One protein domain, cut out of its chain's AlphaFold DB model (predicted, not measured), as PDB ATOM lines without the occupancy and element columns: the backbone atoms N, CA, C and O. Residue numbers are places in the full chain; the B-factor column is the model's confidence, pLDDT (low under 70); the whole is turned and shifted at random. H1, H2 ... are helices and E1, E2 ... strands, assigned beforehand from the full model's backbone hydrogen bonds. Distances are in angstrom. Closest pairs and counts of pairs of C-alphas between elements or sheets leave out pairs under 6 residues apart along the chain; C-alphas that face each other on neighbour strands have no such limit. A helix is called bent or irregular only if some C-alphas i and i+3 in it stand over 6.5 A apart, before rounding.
ATOM      1  N   ALA A  52     -18.484 -10.608  53.273       96.06
ATOM      2  CA  ALA A  52     -18.258 -10.311  51.864       96.06
ATOM      3  C   ALA A  52     -18.434 -11.563  50.993       96.06
ATOM      4  O   ALA A  52     -19.217 -11.552  50.044       96.06
ATOM      5  N   ALA A  53     -17.777 -12.662  51.368       95.50
ATOM      6  CA  ALA A  53     -17.897 -13.956  50.717       95.50
ATOM      7  C   ALA A  53     -19.354 -14.429  50.712       95.50
ATOM      8  O   ALA A  53     -19.860 -14.795  49.658       95.50
ATOM      9  N   GLN A  54     -20.079 -14.321  51.831       96.19
ATOM     10  CA  GLN A  54     -21.488 -14.720  51.897       96.19
ATOM     11  C   GLN A  54     -22.363 -13.918  50.928       96.19
ATOM     12  O   GLN A  54     -23.291 -14.474  50.339       96.19
ATOM     13  N   THR A  55     -22.063 -12.634  50.727       96.31
ATOM     14  CA  THR A  55     -22.774 -11.798  49.751       96.31
ATOM     15  C   THR A  55     -22.564 -12.334  48.333       96.31
ATOM     16  O   THR A  55     -23.532 -12.617  47.633       96.31
ATOM     17  N   VAL A  56     -21.311 -12.577  47.936       95.38
ATOM     18  CA  VAL A  56     -20.991 -13.077  46.587       95.38
ATOM     19  C   VAL A  56     -21.502 -14.500  46.364       95.38
ATOM     20  O   VAL A  56     -22.002 -14.818  45.291       95.38
ATOM     21  N   VAL A  57     -21.427 -15.359  47.379       94.00
ATOM     22  CA  VAL A  57     -21.954 -16.730  47.327       94.00
ATOM     23  C   VAL A  57     -23.482 -16.734  47.193       94.00
ATOM     24  O   VAL A  57     -24.051 -17.608  46.540       94.00
ATOM     25  N   THR A  58     -24.165 -15.743  47.765       95.00
ATOM     26  CA  THR A  58     -25.613 -15.578  47.576       95.00
ATOM     27  C   THR A  58     -25.933 -15.187  46.132       95.00
ATOM     28  O   THR A  58     -26.837 -15.767  45.530       95.00
ATOM     29  N   ASP A  59     -25.161 -14.271  45.540       94.38
ATOM     30  CA  ASP A  59     -25.283 -13.931  44.117       94.38
ATOM     31  C   ASP A  59     -24.997 -15.139  43.217       94.38
ATOM     32  O   ASP A  59     -25.686 -15.350  42.215       94.38
ATOM     33  N   LEU A  60     -24.007 -15.955  43.592       91.94
ATOM     34  CA  LEU A  60     -23.701 -17.208  42.914       91.94
ATOM     35  C   LEU A  60     -24.916 -18.136  42.914       91.94
ATOM     36  O   LEU A  60     -25.321 -18.595  41.846       91.94
ATOM     37  N   ASN A  61     -25.545 -18.342  44.073       91.62
ATOM     38  CA  ASN A  61     -26.764 -19.139  44.187       91.62
ATOM     39  C   ASN A  61     -27.829 -18.655  43.197       91.62
ATOM     40  O   ASN A  61     -28.314 -19.425  42.374       91.62
ATOM     41  N   PHE A  62     -28.135 -17.354  43.196       91.75
ATOM     42  CA  PHE A  62     -29.112 -16.796  42.259       91.75
ATOM     43  C   PHE A  62     -28.768 -17.058  40.791       91.75
ATOM     44  O   PHE A  62     -29.669 -17.377  40.013       91.75
ATOM     45  N   SER A  63     -27.493 -16.948  40.414       89.94
ATOM     46  CA  SER A  63     -27.055 -17.206  39.040       89.94
ATOM     47  C   SER A  63     -27.191 -18.676  38.636       89.94
ATOM     48  O   SER A  63     -27.558 -18.980  37.501       89.94
ATOM     49  N   GLU A  64     -26.956 -19.587  39.579       87.81
ATOM     50  CA  GLU A  64     -26.934 -21.023  39.329       87.81
ATOM     51  C   GLU A  64     -28.318 -21.667  39.387       87.81
ATOM     52  O   GLU A  64     -28.546 -22.674  38.718       87.81
ATOM     53  N   ARG A  65     -29.276 -21.069  40.107       87.81
ATOM     54  CA  ARG A  65     -30.644 -21.599  40.259       87.81
ATOM     55  C   ARG A  65     -31.285 -22.023  38.943       87.81
ATOM     56  O   ARG A  65     -31.835 -23.117  38.866       87.81
ATOM     57  N   ARG A  66     -31.172 -21.205  37.892       89.31
ATOM     58  CA  ARG A  66     -31.724 -21.538  36.568       89.31
ATOM     59  C   ARG A  66     -31.111 -22.822  35.994       89.31
ATOM     60  O   ARG A  66     -31.821 -23.622  35.391       89.31
ATOM     61  N   TYR A  67     -29.803 -22.998  36.152       85.69
ATOM     62  CA  TYR A  67     -29.081 -24.168  35.662       85.69
ATOM     63  C   TYR A  67     -29.420 -25.407  36.491       85.69
ATOM     64  O   TYR A  67     -29.682 -26.462  35.923       85.69
ATOM     65  N   LEU A  68     -29.528 -25.272  37.813       84.56
ATOM     66  CA  LEU A  68     -29.960 -26.357  38.698       84.56
ATOM     67  C   LEU A  68     -31.389 -26.832  38.391       84.56
ATOM     68  O   LEU A  68     -31.640 -28.035  38.301       84.56
ATOM     69  N   GLU A  69     -32.320 -25.900  38.175       87.81
ATOM     70  CA  GLU A  69     -33.696 -26.214  37.774       87.81
ATOM     71  C   GLU A  69     -33.713 -26.972  36.437       87.81
ATOM     72  O   GLU A  69     -34.318 -28.044  36.341       87.81
ATOM     73  N   ALA A  70     -32.973 -26.482  35.436       88.00
ATOM     74  CA  ALA A  70     -32.839 -27.146  34.141       88.00
ATOM     75  C   ALA A  70     -32.216 -28.548  34.262       88.00
ATOM     76  O   ALA A  70     -32.705 -29.486  33.636       88.00
ATOM     77  N   TYR A  71     -31.190 -28.716  35.102       84.94
ATOM     78  CA  TYR A  71     -30.551 -30.007  35.359       84.94
ATOM     79  C   TYR A  71     -31.544 -31.032  35.924       84.94
ATOM     80  O   TYR A  71     -31.595 -32.176  35.468       84.94
ATOM     81  N   SER A  72     -32.359 -30.614  36.899       85.44
ATOM     82  CA  SER A  72     -33.341 -31.479  37.565       85.44
ATOM     83  C   SER A  72     -34.523 -31.875  36.671       85.44
ATOM     84  O   SER A  72     -35.099 -32.945  36.853       85.44
ATOM     85  N   ALA A  73     -34.858 -31.043  35.680       89.00
ATOM     86  CA  ALA A  73     -35.930 -31.305  34.723       89.00
ATOM     87  C   ALA A  73     -35.530 -32.300  33.616       89.00
ATOM     88  O   ALA A  73     -36.401 -32.832  32.923       89.00
ATOM     89  N   LEU A  74     -34.229 -32.560  33.430       86.88
ATOM     90  CA  LEU A  74     -33.737 -33.480  32.407       86.88
ATOM     91  C   LEU A  74     -33.890 -34.954  32.828       86.88
ATOM     92  O   LEU A  74     -33.533 -35.326  33.955       86.88
ATOM     93  N   PRO A  75     -34.320 -35.841  31.909       89.38
ATOM     94  CA  PRO A  75     -34.421 -37.270  32.188       89.38
ATOM     95  C   PRO A  75     -33.045 -37.877  32.507       89.38
ATOM     96  O   PRO A  75     -31.996 -37.346  32.141       89.38
ATOM     97  N   SER A  76     -33.025 -39.023  33.194       81.94
ATOM     98  CA  SER A  76     -31.784 -39.703  33.602       81.94
ATOM     99  C   SER A  76     -30.860 -40.067  32.432       81.94
ATOM    100  O   SER A  76     -29.650 -40.080  32.620       81.94
ATOM    101  N   GLY A  77     -31.409 -40.297  31.234       84.56
ATOM    102  CA  GLY A  77     -30.649 -40.631  30.023       84.56
ATOM    103  C   GLY A  77     -30.062 -39.447  29.238       84.56
ATOM    104  O   GLY A  77     -29.379 -39.682  28.248       84.56
ATOM    105  N   ALA A  78     -30.312 -38.194  29.639       85.25
ATOM    106  CA  ALA A  78     -29.814 -36.992  28.950       85.25
ATOM    107  C   ALA A  78     -28.403 -36.595  29.428       85.25
ATOM    108  O   ALA A  78     -28.198 -35.529  30.010       85.25
ATOM    109  N   SER A  79     -27.433 -37.503  29.275       82.44
ATOM    110  CA  SER A  79     -26.086 -37.340  29.843       82.44
ATOM    111  C   SER A  79     -25.324 -36.143  29.259       82.44
ATOM    112  O   SER A  79     -24.689 -35.415  30.013       82.44
ATOM    113  N   ALA A  80     -25.430 -35.884  27.952       84.19
ATOM    114  CA  ALA A  80     -24.702 -34.792  27.300       84.19
ATOM    115  C   ALA A  80     -25.227 -33.406  27.715       84.19
ATOM    116  O   ALA A  80     -24.457 -32.494  28.009       84.19
ATOM    117  N   GLU A  81     -26.547 -33.243  27.776       86.00
ATOM    118  CA  GLU A  81     -27.196 -32.010  28.214       86.00
ATOM    119  C   GLU A  81     -26.911 -31.730  29.690       86.00
ATOM    120  O   GLU A  81     -26.641 -30.587  30.058       86.00
ATOM    121  N   LYS A  82     -26.904 -32.775  30.527       80.44
ATOM    122  CA  LYS A  82     -26.514 -32.662  31.934       80.44
ATOM    123  C   LYS A  82     -25.070 -32.195  32.083       80.44
ATOM    124  O   LYS A  82     -24.846 -31.251  32.834       80.44
ATOM    125  N   THR A  83     -24.127 -32.769  31.335       79.69
ATOM    126  CA  THR A  83     -22.727 -32.307  31.314       79.69
ATOM    127  C   THR A  83     -22.616 -30.838  30.896       79.69
ATOM    128  O   THR A  83     -21.940 -30.062  31.566       79.69
ATOM    129  N   ASN A  84     -23.336 -30.411  29.852       81.81
ATOM    130  CA  ASN A  84     -23.325 -29.007  29.424       81.81
ATOM    131  C   ASN A  84     -23.821 -28.054  30.525       81.81
ATOM    132  O   ASN A  84     -23.236 -26.994  30.727       81.81
ATOM    133  N   ILE A  85     -24.882 -28.422  31.249       81.25
ATOM    134  CA  ILE A  85     -25.421 -27.604  32.345       81.25
ATOM    135  C   ILE A  85     -24.455 -27.543  33.530       81.25
ATOM    136  O   ILE A  85     -24.269 -26.466  34.095       81.25
ATOM    137  N   LEU A  86     -23.822 -28.666  33.890       78.56
ATOM    138  CA  LEU A  86     -22.788 -28.694  34.931       78.56
ATOM    139  C   LEU A  86     -21.642 -27.730  34.606       78.56
ATOM    140  O   LEU A  86     -21.096 -27.112  35.513       78.56
ATOM    141  N   GLY A  87     -21.365 -27.514  33.318       76.62
ATOM    142  CA  GLY A  87     -20.370 -26.558  32.853       76.62
ATOM    143  C   GLY A  87     -20.636 -25.080  33.198       76.62
ATOM    144  O   GLY A  87     -19.766 -24.223  33.039       76.62
ATOM    145  N   HIS A  88     -21.845 -24.760  33.658       80.50
ATOM    146  CA  HIS A  88     -22.236 -23.418  34.090       80.50
ATOM    147  C   HIS A  88     -22.257 -23.250  35.614       80.50
ATOM    148  O   HIS A  88     -22.552 -22.156  36.096       80.50
ATOM    149  N   LEU A  89     -21.968 -24.312  36.369       81.75
ATOM    150  CA  LEU A  89     -21.974 -24.297  37.825       81.75
ATOM    151  C   LEU A  89     -20.543 -24.144  38.348       81.75
ATOM    152  O   LEU A  89     -19.658 -24.936  38.050       81.75
ATOM    153  N   TYR A  90     -20.333 -23.127  39.169       84.44
ATOM    154  CA  TYR A  90     -19.188 -22.976  40.049       84.44
ATOM    155  C   TYR A  90     -19.301 -23.860  41.293       84.44
ATOM    156  O   TYR A  90     -18.301 -24.429  41.722       84.44
ATOM    157  N   SER A  91     -20.489 -23.948  41.912       78.69
ATOM    158  CA  SER A  91     -20.682 -24.604  43.220       78.69
ATOM    159  C   SER A  91     -20.513 -26.121  43.204       78.69
ATOM    160  O   SER A  91     -20.338 -26.714  44.266       78.69
ATOM    161  N   ASN A  92     -20.567 -26.732  42.023       70.56
ATOM    162  CA  ASN A  92     -20.495 -28.170  41.843       70.56
ATOM    163  C   ASN A  92     -19.173 -28.547  41.167       70.56
ATOM    164  O   ASN A  92     -18.784 -27.934  40.174       70.56
ATOM    165  N   ILE A  93     -18.499 -29.568  41.691       56.25
ATOM    166  CA  ILE A  93     -17.318 -30.154  41.062       56.25
ATOM    167  C   ILE A  93     -17.751 -31.455  40.375       56.25
ATOM    168  O   ILE A  93     -18.216 -32.382  41.048       56.25
ATOM    169  N   PRO A  94     -17.619 -31.554  39.041       54.62
ATOM    170  CA  PRO A  94     -18.145 -32.681  38.292       54.62
ATOM    171  C   PRO A  94     -17.210 -33.886  38.436       54.62
ATOM    172  O   PRO A  94     -16.245 -33.985  37.692       54.62
ATOM    173  N   ASP A  95     -17.470 -34.757  39.419       52.12
ATOM    174  CA  ASP A  95     -17.540 -36.228  39.231       52.12
ATOM    175  C   ASP A  95     -17.978 -36.992  40.499       52.12
ATOM    176  O   ASP A  95     -18.283 -38.182  40.437       52.12
ATOM    177  N   LYS A  96     -18.017 -36.361  41.683       48.22
ATOM    178  CA  LYS A  96     -18.306 -37.111  42.922       48.22
ATOM    179  C   LYS A  96     -19.054 -36.388  44.025       48.22
ATOM    180  O   LYS A  96     -19.353 -37.042  45.024       48.22
ATOM    181  N   ASP A  97     -19.392 -35.114  43.862       45.59
ATOM    182  CA  ASP A  97     -19.991 -34.368  44.958       45.59
ATOM    183  C   ASP A  97     -21.460 -34.030  44.704       45.59
ATOM    184  O   ASP A  97     -21.816 -33.180  43.895       45.59
ATOM    185  N   THR A  98     -22.354 -34.736  45.395       49.22
ATOM    186  CA  THR A  98     -23.750 -34.296  45.537       49.22
ATOM    187  C   THR A  98     -23.884 -33.184  46.571       49.22
ATOM    188  O   THR A  98     -24.981 -32.662  46.763       49.22
ATOM    189  N   THR A  99     -22.803 -32.858  47.283       57.62
ATOM    190  CA  THR A  99     -22.776 -31.762  48.236       57.62
ATOM    191  C   THR A  99     -22.238 -30.527  47.521       57.62
ATOM    192  O   THR A  99     -21.265 -30.587  46.777       57.62
ATOM    193  N   THR A 100     -22.914 -29.389  47.675       74.19
ATOM    194  CA  THR A 100     -22.459 -28.111  47.090       74.19
ATOM    195  C   THR A 100     -21.376 -27.492  47.978       74.19
ATOM    196  O   THR A 100     -21.463 -26.344  48.425       74.19
ATOM    197  N   GLU A 101     -20.396 -28.329  48.310       82.44
ATOM    198  CA  GLU A 101     -19.299 -28.065  49.222       82.44
ATOM    199  C   GLU A 101     -18.042 -27.737  48.450       82.44
ATOM    200  O   GLU A 101     -17.696 -28.402  47.476       82.44
ATOM    201  N   TRP A 102     -17.353 -26.684  48.877       84.44
ATOM    202  CA  TRP A 102     -16.190 -26.228  48.151       84.44
ATOM    203  C   TRP A 102     -15.346 -25.200  48.890       84.44
ATOM    204  O   TRP A 102     -15.817 -24.512  49.798       84.44
ATOM    205  N   PHE A 103     -14.106 -25.028  48.425       86.06
ATOM    206  CA  PHE A 103     -13.152 -24.077  48.985       86.06
ATOM    207  C   PHE A 103     -12.676 -23.067  47.938       86.06
ATOM    208  O   PHE A 103     -12.656 -23.320  46.727       86.06
ATOM    209  N   TYR A 104     -12.305 -21.892  48.428       89.88
ATOM    210  CA  TYR A 104     -11.692 -20.826  47.650       89.88
ATOM    211  C   TYR A 104     -10.488 -20.284  48.412       89.88
ATOM    212  O   TYR A 104     -10.555 -20.109  49.632       89.88
ATOM    213  N   TYR A 105      -9.414 -19.999  47.682       88.38
ATOM    214  CA  TYR A 105      -8.195 -19.412  48.214       88.38
ATOM    215  C   TYR A 105      -7.824 -18.147  47.447       88.38
ATOM    216  O   TYR A 105      -7.994 -18.062  46.232       88.38
ATOM    217  N   TRP A 106      -7.301 -17.168  48.172       90.56
ATOM    218  CA  TRP A 106      -6.711 -15.953  47.638       90.56
ATOM    219  C   TRP A 106      -5.276 -15.833  48.137       90.56
ATOM    220  O   TRP A 106      -5.034 -15.777  49.346       90.56
ATOM    221  N   ASP A 107      -4.338 -15.757  47.198       85.69
ATOM    222  CA  ASP A 107      -2.896 -15.766  47.467       85.69
ATOM    223  C   ASP A 107      -2.280 -14.371  47.692       85.69
ATOM    224  O   ASP A 107      -1.067 -14.245  47.836       85.69
ATOM    225  N   GLY A 108      -3.110 -13.325  47.742       85.44
ATOM    226  CA  GLY A 108      -2.683 -11.922  47.791       85.44
ATOM    227  C   GLY A 108      -2.785 -11.225  46.432       85.44
ATOM    228  O   GLY A 108      -2.914 -10.006  46.361       85.44
ATOM    229  N   ASN A 109      -2.811 -11.986  45.340       86.00
ATOM    230  CA  ASN A 109      -2.828 -11.455  43.983       86.00
ATOM    231  C   ASN A 109      -3.989 -12.003  43.142       86.00
ATOM    232  O   ASN A 109      -4.628 -11.243  42.412       86.00
ATOM    233  N   GLN A 110      -4.264 -13.304  43.237       87.38
ATOM    234  CA  GLN A 110      -5.292 -14.010  42.483       87.38
ATOM    235  C   GLN A 110      -6.095 -14.966  43.364       87.38
ATOM    236  O   GLN A 110      -5.604 -15.574  44.317       87.38
ATOM    237  N   GLY A 111      -7.367 -15.089  42.998       89.00
ATOM    238  CA  GLY A 111      -8.315 -16.022  43.576       89.00
ATOM    239  C   GLY A 111      -8.388 -17.309  42.785       89.00
ATOM    240  O   GLY A 111      -8.289 -17.273  41.556       89.00
ATOM    241  N   TYR A 112      -8.580 -18.433  43.463       87.56
ATOM    242  CA  TYR A 112      -8.860 -19.689  42.791       87.56
ATOM    243  C   TYR A 112      -9.623 -20.690  43.648       87.56
ATOM    244  O   TYR A 112      -9.494 -20.766  44.874       87.56
ATOM    245  N   ARG A 113     -10.352 -21.549  42.942       85.75
ATOM    246  CA  ARG A 113     -10.808 -22.843  43.438       85.75
ATOM    247  C   ARG A 113      -9.664 -23.687  43.996       85.75
ATOM    248  O   ARG A 113      -8.688 -23.952  43.294       85.75
ATOM    249  N   CYS A 114      -9.813 -24.148  45.235       80.12
ATOM    250  CA  CYS A 114      -8.860 -25.035  45.903       80.12
ATOM    251  C   CYS A 114      -9.564 -26.223  46.572       80.12
ATOM    252  O   CYS A 114     -10.782 -26.203  46.763       80.12
ATOM    253  N   ASP A 115      -8.807 -27.258  46.922       76.88
ATOM    254  CA  ASP A 115      -9.286 -28.322  47.801       76.88
ATOM    255  C   ASP A 115      -9.257 -27.903  49.290       76.88
ATOM    256  O   ASP A 115      -8.899 -26.775  49.669       76.88
ATOM    257  N   LYS A 116      -9.636 -28.834  50.176       74.88
ATOM    258  CA  LYS A 116      -9.551 -28.645  51.635       74.88
ATOM    259  C   LYS A 116      -8.125 -28.348  52.122       74.88
ATOM    260  O   LYS A 116      -7.966 -27.673  53.134       74.88
ATOM    261  N   ASP A 117      -7.117 -28.696  51.332       72.00
ATOM    262  CA  ASP A 117      -5.699 -28.475  51.603       72.00
ATOM    263  C   ASP A 117      -5.157 -27.238  50.855       72.00
ATOM    264  O   ASP A 117      -3.965 -26.979  50.816       72.00
ATOM    265  N   GLY A 118      -6.023 -26.409  50.265       72.25
ATOM    266  CA  GLY A 118      -5.614 -25.127  49.679       72.25
ATOM    267  C   GLY A 118      -4.867 -25.276  48.355       72.25
ATOM    268  O   GLY A 118      -4.530 -24.271  47.729       72.25
ATOM    269  N   VAL A 119      -4.678 -26.506  47.878       77.12
ATOM    270  CA  VAL A 119      -4.050 -26.779  46.594       77.12
ATOM    271  C   VAL A 119      -5.018 -26.370  45.497       77.12
ATOM    272  O   VAL A 119      -6.203 -26.721  45.507       77.12
ATOM    273  N   LYS A 120      -4.514 -25.588  44.540       81.50
ATOM    274  CA  LYS A 120      -5.305 -25.118  43.407       81.50
ATOM    275  C   LYS A 120      -5.864 -26.296  42.619       81.50
ATOM    276  O   LYS A 120      -5.140 -27.203  42.213       81.50
ATOM    277  N   LEU A 121      -7.157 -26.224  42.339       77.69
ATOM    278  CA  LEU A 121      -7.846 -27.217  41.537       77.69
ATOM    279  C   LEU A 121      -7.569 -26.952  40.063       77.69
ATOM    280  O   LEU A 121      -7.699 -25.829  39.568       77.69
ATOM    281  N   THR A 122      -7.172 -28.003  39.363       75.00
ATOM    282  CA  THR A 122      -6.919 -27.994  37.926       75.00
ATOM    283  C   THR A 122      -7.765 -29.074  37.266       75.00
ATOM    284  O   THR A 122      -8.281 -29.967  37.936       75.00
ATOM    285  N   LYS A 123      -7.880 -29.020  35.937       65.94
ATOM    286  CA  LYS A 123      -8.600 -30.032  35.152       65.94
ATOM    287  C   LYS A 123      -8.100 -31.468  35.401       65.94
ATOM    288  O   LYS A 123      -8.873 -32.401  35.231       65.94
ATOM    289  N   ASP A 124      -6.842 -31.624  35.817       61.75
ATOM    290  CA  ASP A 124      -6.188 -32.922  36.019       61.75
ATOM    291  C   ASP A 124      -6.139 -33.353  37.504       61.75
ATOM    292  O   ASP A 124      -5.561 -34.389  37.839       61.75
ATOM    293  N   SER A 125      -6.724 -32.569  38.421       66.62
ATOM    294  CA  SER A 125      -6.764 -32.890  39.853       66.62
ATOM    295  C   SER A 125      -7.616 -34.148  40.116       66.62
ATOM    296  O   SER A 125      -8.713 -34.302  39.585       66.62
ATOM    297  N   SER A 126      -7.136 -35.073  40.959       51.09
ATOM    298  CA  SER A 126      -7.853 -36.325  41.271       51.09
ATOM    299  C   SER A 126      -9.228 -36.043  41.899       51.09
ATOM    300  O   SER A 126      -9.309 -35.338  42.899       51.09
ATOM    301  N   GLY A 127     -10.305 -36.597  41.328       52.19
ATOM    302  CA  GLY A 127     -11.690 -36.327  41.755       52.19
ATOM    303  C   GLY A 127     -12.410 -35.235  40.951       52.19
ATOM    304  O   GLY A 127     -13.590 -34.998  41.196       52.19
ATOM    305  N   TYR A 128     -11.724 -34.623  39.980       58.12
ATOM    306  CA  TYR A 128     -12.277 -33.683  39.009       58.12
ATOM    307  C   TYR A 128     -12.363 -34.398  37.662       58.12
ATOM    308  O   TYR A 128     -11.357 -34.848  37.119       58.12
ATOM    309  N   GLY A 129     -13.576 -34.566  37.146       51.97
ATOM    310  CA  GLY A 129     -13.811 -35.176  35.847       51.97
ATOM    311  C   GLY A 129     -13.296 -34.299  34.704       51.97
ATOM    312  O   GLY A 129     -13.098 -33.088  34.837       51.97
ATOM    313  N   SER A 130     -13.146 -34.909  33.526       50.81
ATOM    314  CA  SER A 130     -12.740 -34.250  32.271       50.81
ATOM    315  C   SER A 130     -13.632 -33.077  31.842       50.81
ATOM    316  O   SER A 130     -13.240 -32.306  30.960       50.81
ATOM    317  N   ASP A 131     -14.796 -32.947  32.481       51.97
ATOM    318  CA  ASP A 131     -15.846 -31.955  32.256       51.97
ATOM    319  C   ASP A 131     -15.619 -30.656  33.051       51.97
ATOM    320  O   ASP A 131     -16.501 -29.801  33.112       51.97
ATOM    321  N   PHE A 132     -14.431 -30.477  33.645       55.72
ATOM    322  CA  PHE A 132     -13.991 -29.212  34.234       55.72
ATOM    323  C   PHE A 132     -14.045 -28.085  33.194       55.72
ATOM    324  O   PHE A 132     -13.146 -27.899  32.364       55.72
ATOM    325  N   THR A 133     -15.115 -27.304  33.237       55.34
ATOM    326  CA  THR A 133     -15.271 -26.108  32.421       55.34
ATOM    327  C   THR A 133     -14.575 -24.943  33.106       55.34
ATOM    328  O   THR A 133     -15.094 -24.318  34.030       55.34
ATOM    329  N   SER A 134     -13.394 -24.603  32.601       58.22
ATOM    330  CA  SER A 134     -12.595 -23.473  33.076       58.22
ATOM    331  C   SER A 134     -13.297 -22.112  32.961       58.22
ATOM    332  O   SER A 134     -12.848 -21.161  33.586       58.22
ATOM    333  N   LEU A 135     -14.374 -21.992  32.170       54.75
ATOM    334  CA  LEU A 135     -15.047 -20.717  31.891       54.75
ATOM    335  C   LEU A 135     -15.842 -20.177  33.091       54.75
ATOM    336  O   LEU A 135     -15.597 -19.047  33.500       54.75
ATOM    337  N   ALA A 136     -16.739 -20.971  33.691       66.88
ATOM    338  CA  ALA A 136     -17.504 -20.530  34.865       66.88
ATOM    339  C   ALA A 136     -16.605 -20.367  36.101       66.88
ATOM    340  O   ALA A 136     -16.784 -19.443  36.890       66.88
ATOM    341  N   ILE A 137     -15.601 -21.240  36.243       74.06
ATOM    342  CA  ILE A 137     -14.662 -21.202  37.366       74.06
ATOM    343  C   ILE A 137     -13.791 -19.950  37.318       74.06
ATOM    344  O   ILE A 137     -13.734 -19.232  38.310       74.06
ATOM    345  N   ALA A 138     -13.192 -19.633  36.167       78.38
ATOM    346  CA  ALA A 138     -12.364 -18.438  36.040       78.38
ATOM    347  C   ALA A 138     -13.166 -17.143  36.255       78.38
ATOM    348  O   ALA A 138     -12.691 -16.244  36.946       78.38
ATOM    349  N   GLU A 139     -14.387 -17.055  35.709       85.75
ATOM    350  CA  GLU A 139     -15.241 -15.871  35.870       85.75
ATOM    351  C   GLU A 139     -15.611 -15.637  37.340       85.75
ATOM    352  O   GLU A 139     -15.490 -14.522  37.857       85.75
ATOM    353  N   TRP A 140     -16.046 -16.687  38.039       89.56
ATOM    354  CA  TRP A 140     -16.435 -16.569  39.440       89.56
ATOM    355  C   TRP A 140     -15.246 -16.416  40.380       89.56
ATOM    356  O   TRP A 140     -15.357 -15.639  41.327       89.56
ATOM    357  N   ASP A 141     -14.108 -17.057  40.107       90.06
ATOM    358  CA  ASP A 141     -12.872 -16.845  40.868       90.06
ATOM    359  C   ASP A 141     -12.454 -15.368  40.822       90.06
ATOM    360  O   ASP A 141     -12.199 -14.750  41.860       90.06
ATOM    361  N   GLU A 142     -12.474 -14.759  39.632       90.94
ATOM    362  CA  GLU A 142     -12.187 -13.335  39.466       90.94
ATOM    363  C   GLU A 142     -13.236 -12.458  40.166       90.94
ATOM    364  O   GLU A 142     -12.890 -11.503  40.869       90.94
ATOM    365  N   LYS A 143     -14.527 -12.771  40.015       92.38
ATOM    366  CA  LYS A 143     -15.614 -11.990  40.617       92.38
ATOM    367  C   LYS A 143     -15.576 -12.023  42.147       92.38
ATOM    368  O   LYS A 143     -15.741 -10.974  42.773       92.38
ATOM    369  N   ILE A 144     -15.342 -13.194  42.740       94.19
ATOM    370  CA  ILE A 144     -15.173 -13.376  44.188       94.19
ATOM    371  C   ILE A 144     -13.970 -12.566  44.666       94.19
ATOM    372  O   ILE A 144     -14.111 -11.741  45.575       94.19
ATOM    373  N   GLY A 145     -12.817 -12.733  44.015       92.75
ATOM    374  CA  GLY A 145     -11.597 -12.010  44.353       92.75
ATOM    375  C   GLY A 145     -11.785 -10.499  44.307       92.75
ATOM    376  O   GLY A 145     -11.509  -9.808  45.285       92.75
ATOM    377  N   ASN A 146     -12.357  -9.981  43.220       92.50
ATOM    378  CA  ASN A 146     -12.607  -8.551  43.032       92.50
ATOM    379  C   ASN A 146     -13.630  -7.970  44.016       92.50
ATOM    380  O   ASN A 146     -13.558  -6.784  44.350       92.50
ATOM    381  N   ALA A 147     -14.604  -8.759  44.463       92.19
ATOM    382  CA  ALA A 147     -15.582  -8.315  45.449       92.19
ATOM    383  C   ALA A 147     -14.964  -8.213  46.849       92.19
ATOM    384  O   ALA A 147     -15.162  -7.209  47.533       92.19
ATOM    385  N   ILE A 148     -14.186  -9.219  47.255       93.12
ATOM    386  CA  ILE A 148     -13.579  -9.267  48.588       93.12
ATOM    387  C   ILE A 148     -12.380  -8.317  48.676       93.12
ATOM    388  O   ILE A 148     -12.274  -7.587  49.659       93.12
ATOM    389  N   LYS A 149     -11.535  -8.233  47.635       90.25
ATOM    390  CA  LYS A 149     -10.358  -7.341  47.578       90.25
ATOM    391  C   LYS A 149     -10.694  -5.873  47.851       90.25
ATOM    392  O   LYS A 149      -9.876  -5.143  48.385       90.25
ATOM    393  N   LYS A 150     -11.914  -5.425  47.540       88.50
ATOM    394  CA  LYS A 150     -12.372  -4.051  47.834       88.50
ATOM    395  C   LYS A 150     -12.571  -3.765  49.327       88.50
ATOM    396  O   LYS A 150     -12.750  -2.608  49.697       88.50
ATOM    397  N   ILE A 151     -12.629  -4.802  50.158       88.75
ATOM    398  CA  ILE A 151     -13.008  -4.732  51.576       88.75
ATOM    399  C   ILE A 151     -11.811  -5.046  52.486       88.75
ATOM    400  O   ILE A 151     -11.795  -4.613  53.639       88.75
ATOM    401  N   VAL A 152     -10.819  -5.786  51.988       87.00
ATOM    402  CA  VAL A 152      -9.615  -6.175  52.734       87.00
ATOM    403  C   VAL A 152      -8.364  -5.470  52.226       87.00
ATOM    404  O   VAL A 152      -8.361  -4.900  51.141       87.00
ATOM    405  N   ASP A 153      -7.304  -5.510  53.031       84.25
ATOM    406  CA  ASP A 153      -6.004  -4.958  52.649       84.25
ATOM    407  C   ASP A 153      -5.410  -5.736  51.461       84.25
ATOM    408  O   ASP A 153      -5.596  -6.951  51.361       84.25
ATOM    409  N   ASP A 154      -4.639  -5.048  50.614       77.94
ATOM    410  CA  ASP A 154      -4.096  -5.599  49.362       77.94
ATOM    411  C   ASP A 154      -3.219  -6.845  49.556       77.94
ATOM    412  O   ASP A 154      -3.260  -7.757  48.737       77.94
ATOM    413  N   ASP A 155      -2.456  -6.902  50.648       79.69
ATOM    414  CA  ASP A 155      -1.478  -7.969  50.883       79.69
ATOM    415  C   ASP A 155      -2.089  -9.234  51.502       79.69
ATOM    416  O   ASP A 155      -1.388 -10.226  51.679       79.69
ATOM    417  N   MET A 156      -3.364  -9.210  51.901       85.12
ATOM    418  CA  MET A 156      -3.937 -10.303  52.681       85.12
ATOM    419  C   MET A 156      -4.125 -11.576  51.872       85.12
ATOM    420  O   MET A 156      -4.593 -11.548  50.738       85.12
ATOM    421  N   VAL A 157      -3.895 -12.701  52.542       87.25
ATOM    422  CA  VAL A 157      -4.239 -14.037  52.061       87.25
ATOM    423  C   VAL A 157      -5.442 -14.557  52.836       87.25
ATOM    424  O   VAL A 157      -5.591 -14.289  54.036       87.25
ATOM    425  N   TYR A 158      -6.328 -15.284  52.167       88.56
ATOM    426  CA  TYR A 158      -7.485 -15.865  52.836       88.56
ATOM    427  C   TYR A 158      -7.995 -17.116  52.142       88.56
ATOM    428  O   TYR A 158      -7.905 -17.268  50.927       88.56
ATOM    429  N   LYS A 159      -8.585 -17.988  52.949       87.31
ATOM    430  CA  LYS A 159      -9.268 -19.199  52.527       87.31
ATOM    431  C   LYS A 159     -10.663 -19.203  53.116       87.31
ATOM    432  O   LYS A 159     -10.830 -18.830  54.276       87.31
ATOM    433  N   PHE A 160     -11.656 -19.643  52.359       89.25
ATOM    434  CA  PHE A 160     -12.981 -19.860  52.921       89.25
ATOM    435  C   PHE A 160     -13.651 -21.111  52.373       89.25
ATOM    436  O   PHE A 160     -13.394 -21.535  51.245       89.25
ATOM    437  N   TYR A 161     -14.498 -21.693  53.214       87.44
ATOM    438  CA  TYR A 161     -15.263 -22.900  52.944       87.44
ATOM    439  C   TYR A 161     -16.742 -22.557  52.821       87.44
ATOM    440  O   TYR A 161     -17.296 -21.800  53.629       87.44
ATOM    441  N   VAL A 162     -17.384 -23.125  51.811       88.81
ATOM    442  CA  VAL A 162     -18.807 -22.959  51.536       88.81
ATOM    443  C   VAL A 162     -19.456 -24.321  51.433       88.81
ATOM    444  O   VAL A 162     -18.907 -25.231  50.826       88.81
ATOM    445  N   LYS A 163     -20.659 -24.413  51.988       87.06
ATOM    446  CA  LYS A 163     -21.554 -25.558  51.879       87.06
ATOM    447  C   LYS A 163     -22.965 -25.054  51.653       87.06
ATOM    448  O   LYS A 163     -23.422 -24.197  52.413       87.06
ATOM    449  N   ASP A 164     -23.655 -25.547  50.629       86.56
ATOM    450  CA  ASP A 164     -25.057 -25.189  50.365       86.56
ATOM    451  C   ASP A 164     -25.258 -23.678  50.218       86.56
ATOM    452  O   ASP A 164     -26.196 -23.089  50.762       86.56
ATOM    453  N   TYR A 165     -24.330 -23.040  49.492       90.12
ATOM    454  CA  TYR A 165     -24.248 -21.586  49.295       90.12
ATOM    455  C   TYR A 165     -24.198 -20.772  50.598       90.12
ATOM    456  O   TYR A 165     -24.583 -19.598  50.653       90.12
ATOM    457  N   LYS A 166     -23.711 -21.385  51.674       90.62
ATOM    458  CA  LYS A 166     -23.454 -20.730  52.951       90.62
ATOM    459  C   LYS A 166     -21.980 -20.845  53.266       90.62
ATOM    460  O   LYS A 166     -21.445 -21.951  53.326       90.62
ATOM    461  N   VAL A 167     -21.337 -19.703  53.475       91.00
ATOM    462  CA  VAL A 167     -19.979 -19.661  54.008       91.00
ATOM    463  C   VAL A 167     -20.038 -20.238  55.413       91.00
ATOM    464  O   VAL A 167     -20.826 -19.795  56.247       91.00
ATOM    465  N   GLN A 168     -19.238 -21.266  55.651       86.88
ATOM    466  CA  GLN A 168     -19.173 -21.954  56.934       86.88
ATOM    467  C   GLN A 168     -18.024 -21.401  57.768       86.88
ATOM    468  O   GLN A 168     -18.198 -21.125  58.952       86.88
ATOM    469  N   SER A 169     -16.870 -21.180  57.138       84.62
ATOM    470  CA  SER A 169     -15.670 -20.693  57.811       84.62
ATOM    471  C   SER A 169     -14.752 -19.909  56.875       84.62
ATOM    472  O   SER A 169     -14.772 -20.072  55.655       84.62
ATOM    473  N   VAL A 170     -13.950 -19.030  57.475       86.44
ATOM    474  CA  VAL A 170     -12.901 -18.236  56.835       86.44
ATOM    475  C   VAL A 170     -11.649 -18.285  57.694       86.44
ATOM    476  O   VAL A 170     -11.723 -18.033  58.899       86.44
ATOM    477  N   ALA A 171     -10.502 -18.505  57.060       85.19
ATOM    478  CA  ALA A 171      -9.182 -18.231  57.605       85.19
ATOM    479  C   ALA A 171      -8.531 -17.078  56.832       85.19
ATOM    480  O   ALA A 171      -8.664 -16.977  55.614       85.19
ATOM    481  N   SER A 172      -7.815 -16.198  57.526       85.31
ATOM    482  CA  SER A 172      -7.126 -15.069  56.899       85.31
ATOM    483  C   SER A 172      -5.819 -14.745  57.598       85.31
ATOM    484  O   SER A 172      -5.749 -14.792  58.825       85.31
ATOM    485  N   ALA A 173      -4.820 -14.318  56.844       82.94
ATOM    486  CA  ALA A 173      -3.539 -13.881  57.373       82.94
ATOM    487  C   ALA A 173      -3.019 -12.681  56.578       82.94
ATOM    488  O   ALA A 173      -3.543 -12.345  55.514       82.94
ATOM    489  N   ARG A 174      -2.003 -11.988  57.107       80.75
ATOM    490  CA  ARG A 174      -1.366 -10.912  56.340       80.75
ATOM    491  C   ARG A 174      -0.534 -11.458  55.185       80.75
ATOM    492  O   ARG A 174      -0.451 -10.790  54.178       80.75
ATOM    493  N   TYR A 175       0.070 -12.627  55.359       77.31
ATOM    494  CA  TYR A 175       0.862 -13.340  54.362       77.31
ATOM    495  C   TYR A 175       0.637 -14.837  54.567       77.31
ATOM    496  O   TYR A 175       0.228 -15.246  55.656       77.31
ATOM    497  N   ASP A 176       0.949 -15.639  53.556       65.94
ATOM    498  CA  ASP A 176       0.950 -17.106  53.620       65.94
ATOM    499  C   ASP A 176       1.716 -17.639  54.847       65.94
ATOM    500  O   ASP A 176       1.251 -18.554  55.519       65.94
ATOM    501  N   LYS A 177       2.843 -17.000  55.202       67.62
ATOM    502  CA  LYS A 177       3.717 -17.380  56.330       67.62
ATOM    503  C   LYS A 177       3.483 -16.635  57.634       67.62
ATOM    504  O   LYS A 177       4.336 -16.682  58.525       67.62
ATOM    505  N   ASP A 178       2.373 -15.916  57.778       68.75
ATOM    506  CA  ASP A 178       2.153 -15.122  58.986       68.75
ATOM    507  C   ASP A 178       2.019 -16.015  60.237       68.75
ATOM    508  O   ASP A 178       1.439 -17.106  60.249       68.75
ATOM    509  N   LYS A 179       2.546 -15.513  61.352       68.62
ATOM    510  CA  LYS A 179       2.363 -16.129  62.667       68.62
ATOM    511  C   LYS A 179       0.934 -15.943  63.172       68.62
ATOM    512  O   LYS A 179       0.430 -16.772  63.926       68.62
ATOM    513  N   PHE A 180       0.284 -14.846  62.786       73.12
ATOM    514  CA  PHE A 180      -1.039 -14.488  63.280       73.12
ATOM    515  C   PHE A 180      -2.115 -14.797  62.243       73.12
ATOM    516  O   PHE A 180      -2.342 -14.017  61.322       73.12
ATOM    517  N   ILE A 181      -2.821 -15.905  62.458       75.06
ATOM    518  CA  ILE A 181      -3.962 -16.309  61.634       75.06
ATOM    519  C   ILE A 181      -5.256 -15.849  62.310       75.06
ATOM    520  O   ILE A 181      -5.446 -16.016  63.521       75.06
ATOM    521  N   GLY A 182      -6.120 -15.229  61.518       77.81
ATOM    522  CA  GLY A 182      -7.493 -14.897  61.861       77.81
ATOM    523  C   GLY A 182      -8.449 -15.984  61.396       77.81
ATOM    524  O   GLY A 182      -8.265 -16.523  60.310       77.81
ATOM    525  N   ALA A 183      -9.476 -16.268  62.190       80.69
ATOM    526  CA  ALA A 183     -10.523 -17.220  61.841       80.69
ATOM    527  C   ALA A 183     -11.915 -16.678  62.186       80.69
ATOM    528  O   ALA A 183     -12.077 -15.896  63.133       80.69
ATOM    529  N   TYR A 184     -12.919 -17.082  61.410       81.19
ATOM    530  CA  TYR A 184     -14.322 -16.801  61.694       81.19
ATOM    531  C   TYR A 184     -15.254 -17.865  61.080       81.19
ATOM    532  O   TYR A 184     -15.057 -18.201  59.914       81.19
ATOM    533  N   PRO A 185     -16.303 -18.330  61.789       77.88
ATOM    534  CA  PRO A 185     -16.582 -18.079  63.203       77.88
ATOM    535  C   PRO A 185     -15.507 -18.704  64.106       77.88
ATOM    536  O   PRO A 185     -14.760 -19.579  63.687       77.88
ATOM    537  N   ILE A 186     -15.390 -18.204  65.337       69.06
ATOM    538  CA  ILE A 186     -14.451 -18.745  66.326       69.06
ATOM    539  C   ILE A 186     -15.241 -19.688  67.232       69.06
ATOM    540  O   ILE A 186     -16.242 -19.258  67.810       69.06
ATOM    541  N   SER A 187     -14.789 -20.931  67.382       57.56
ATOM    542  CA  SER A 187     -15.359 -21.884  68.338       57.56
ATOM    543  C   SER A 187     -15.212 -21.335  69.762       57.56
ATOM    544  O   SER A 187     -14.127 -20.925  70.185       57.56
ATOM    545  N   LEU A 188     -16.337 -21.222  70.474       46.25
ATOM    546  CA  LEU A 188     -16.426 -20.506  71.754       46.25
ATOM    547  C   LEU A 188     -15.648 -21.215  72.878       46.25
ATOM    548  O   LEU A 188     -15.131 -20.551  73.771       46.25
ATOM    549  N   ASP A 189     -15.540 -22.544  72.805       54.12
ATOM    550  CA  ASP A 189     -14.808 -23.411  73.743       54.12
ATOM    551  C   ASP A 189     -13.294 -23.134  73.767       54.12
ATOM    552  O   ASP A 189     -12.623 -23.322  74.777       54.12
ATOM    553  N   LYS A 190     -12.774 -22.612  72.659       51.84
ATOM    554  CA  LYS A 190     -11.350 -22.434  72.376       51.84
ATOM    555  C   LYS A 190     -10.841 -21.010  72.594       51.84
ATOM    556  O   LYS A 190      -9.644 -20.743  72.489       51.84
ATOM    557  N   VAL A 191     -11.731 -20.068  72.923       50.75
ATOM    558  CA  VAL A 191     -11.373 -18.670  73.233       50.75
ATOM    559  C   VAL A 191     -10.716 -18.547  74.613       50.75
ATOM    560  O   VAL A 191      -9.826 -17.710  74.790       50.75
ATOM    561  N   ASP A 192     -11.102 -19.398  75.566       52.12
ATOM    562  CA  ASP A 192     -10.596 -19.372  76.946       52.12
ATOM    563  C   ASP A 192      -9.199 -20.009  77.087       52.12
ATOM    564  O   ASP A 192      -8.468 -19.727  78.041       52.12
ATOM    565  N   GLU A 193      -8.776 -20.800  76.098       53.69
ATOM    566  CA  GLU A 193      -7.474 -21.478  76.053       53.69
ATOM    567  C   GLU A 193      -6.328 -20.608  75.521       53.69
ATOM    568  O   GLU A 193      -5.158 -20.945  75.689       53.69
ATOM    569  N   TYR A 194      -6.620 -19.427  74.976       50.97
ATOM    570  CA  TYR A 194      -5.641 -18.536  74.336       50.97
ATOM    571  C   TYR A 194      -4.402 -18.157  75.167       50.97
ATOM    572  O   TYR A 194      -3.424 -17.656  74.612       50.97
ATOM    573  N   GLY A 195      -4.458 -18.336  76.489       50.53
ATOM    574  CA  GLY A 195      -3.367 -18.041  77.418       50.53
ATOM    575  C   GLY A 195      -2.528 -19.242  77.859       50.53
ATOM    576  O   GLY A 195      -1.619 -19.044  78.662       50.53
ATOM    577  N   LYS A 196      -2.839 -20.466  77.407       50.94
ATOM    578  CA  LYS A 196      -2.201 -21.706  77.890       50.94
ATOM    579  C   LYS A 196      -1.352 -22.453  76.863       50.94
ATOM    580  O   LYS A 196      -0.578 -23.312  77.271       50.94
ATOM    581  N   TYR A 197      -1.487 -22.128  75.585       47.56
ATOM    582  CA  TYR A 197      -0.948 -22.924  74.487       47.56
ATOM    583  C   TYR A 197       0.101 -22.158  73.678       47.56
ATOM    584  O   TYR A 197       0.067 -20.923  73.627       47.56
ATOM    585  N   ASP A 198       1.040 -22.888  73.072       52.09
ATOM    586  CA  ASP A 198       2.062 -22.295  72.208       52.09
ATOM    587  C   ASP A 198       1.414 -21.734  70.927       52.09
ATOM    588  O   ASP A 198       0.274 -22.044  70.577       52.09
ATOM    589  N   ALA A 199       2.118 -20.861  70.209       49.78
ATOM    590  CA  ALA A 199       1.588 -20.216  69.012       49.78
ATOM    591  C   ALA A 199       1.143 -21.215  67.930       49.78
ATOM    592  O   ALA A 199       0.237 -20.885  67.166       49.78
ATOM    593  N   ASP A 200       1.751 -22.403  67.885       52.53
ATOM    594  CA  ASP A 200       1.406 -23.470  66.943       52.53
ATOM    595  C   ASP A 200       0.119 -24.205  67.336       52.53
ATOM    596  O   ASP A 200      -0.759 -24.393  66.498       52.53
ATOM    597  N   ASP A 201      -0.083 -24.475  68.624       52.81
ATOM    598  CA  ASP A 201      -1.342 -25.017  69.144       52.81
ATOM    599  C   ASP A 201      -2.512 -24.037  68.918       52.81
ATOM    600  O   ASP A 201      -3.627 -24.431  68.582       52.81
ATOM    601  N   LEU A 202      -2.264 -22.723  69.031       48.88
ATOM    602  CA  LEU A 202      -3.268 -21.691  68.742       48.88
ATOM    603  C   LEU A 202      -3.682 -21.646  67.263       48.88
ATOM    604  O   LEU A 202      -4.759 -21.119  66.970       48.88
ATOM    605  N   ARG A 203      -2.851 -22.149  66.339       51.34
ATOM    606  CA  ARG A 203      -3.190 -22.256  64.910       51.34
ATOM    607  C   ARG A 203      -4.188 -23.386  64.687       51.34
ATOM    608  O   ARG A 203      -5.228 -23.135  64.090       51.34
ATOM    609  N   ASP A 204      -3.922 -24.561  65.249       49.19
ATOM    610  CA  ASP A 204      -4.794 -25.740  65.146       49.19
ATOM    611  C   ASP A 204      -6.138 -25.513  65.869       49.19
ATOM    612  O   ASP A 204      -7.228 -25.769  65.355       49.19
ATOM    613  N   ILE A 205      -6.088 -24.863  67.036       44.59
ATOM    614  CA  ILE A 205      -7.269 -24.494  67.818       44.59
ATOM    615  C   ILE A 205      -8.216 -23.560  67.043       44.59
ATOM    616  O   ILE A 205      -9.426 -23.759  67.075       44.59
ATOM    617  N   ARG A 206      -7.713 -22.557  66.314       50.56
ATOM    618  CA  ARG A 206      -8.561 -21.626  65.533       50.56
ATOM    619  C   ARG A 206      -9.120 -22.232  64.244       50.56
ATOM    620  O   ARG A 206      -9.951 -21.589  63.608       50.56
ATOM    621  N   VAL A 207      -8.648 -23.418  63.862       51.97
ATOM    622  CA  VAL A 207      -8.981 -24.120  62.613       51.97
ATOM    623  C   VAL A 207      -9.877 -25.347  62.868       51.97
ATOM    624  O   VAL A 207     -10.415 -25.935  61.933       51.97
TER     625      VAL A 207
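Overview. This is residues 52 to 207 of the 226 residues of the protein "Prepilin-type N-terminal cleavage/methylation domain-containing protein" of Ruminococcus flavefaciens (UniProt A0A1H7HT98). What shape is this? A twisted sheet of five strands has H1a and H3 over one face; at one end of the long axis the helical hairpin of H1b and H2 reaches out, and at the other lie the loop of residues 185 to 200 and H4. What is it built of? The printed part has 156 residues, of mixed class, with named elements in the order H1 H2 E1 E2 H3 E3 E4 E5 H4; the antiparallel sheet runs E2 E1 E3 E4 E5. How spread is it? It is elongated, 59 by 31 by 29 A, and only just compact, close to loose, with a radius of gyration of the C-alphas of 17.5 A.

Arrangement. How do the strands pair? E1, residues 101 to 106, is the antiparallel neighbour of E3, residues 157 to 163, with N 104 and O 160 within hydrogen-bond range at 3.0 A. E3, E4, residues 166 to 173, and E5, residues 182 to 184, form a meander, two hairpins in a row of antiparallel neighbours, with N 159 and O 171 at 2.9 A and N 172 and O 182 at 2.8 A. E1 and E2, residues 111 to 114, are a hairpin, with N 112 and O 105 at 2.9 A. Which helices are on the sheet? H1, residues 52 to 73, was assigned as one helix by its hydrogen bonds but is bent, C-alphas 63 and 66 being 6.8 A apart, with arms H1a, residues 52 to 63, and H1b, residues 66 to 73, at a steep tilt of 49 degrees. H1a and H3, residues 134 to 149, are on the same face, at heights over the sheet of 10.0 A and 6.5 A, two layers of helices and sheet; E2, H3 and E3 form a split strand-helix-strand unit, E1 lying between its strands, with a left-handed crossover. H1a touches H3 with residues 52 to 56 alone, the closest C-alphas being those of Ala 52 and Ile 148, 5.8 A apart. What is not on the sheet? H1b and H2, residues 79 to 86, touch as a helical hairpin, closest at the C-alphas of Tyr 71 and Lys 82, 5.9 A; H4, residues 201 to 205, touches no helix. In H1a, H1b, H2, H3 and H4 every O i to N i+4 pair is within hydrogen-bond range.

Along the chain. Where are the anchors? H1a begins at C-alpha 52, (-18.258, -10.311, 51.864), and H4 ends at C-alpha 205, (-7.269, -24.494, 67.818). Which elements are long? From first to last C-alpha H3 measures 21.8 A, E4 21.5 A, E3 20.8 A, E1 17.5 A and H1a 17.0 A.

Size, cuts and confidence. What is farthest apart? The C-alphas of Gly 77 and Gly 195, 59.2 A; residues 75 to 80 stand free. Is it continuous and sure? The printed part has no cut, and the links H2 to E1, E2 to H3 and E5 to H4 are long. The mean pLDDT of the printed part is 76.1, with residues 93 to 99, 123 to 136, 176 to 179 and 186 to 207 under 70.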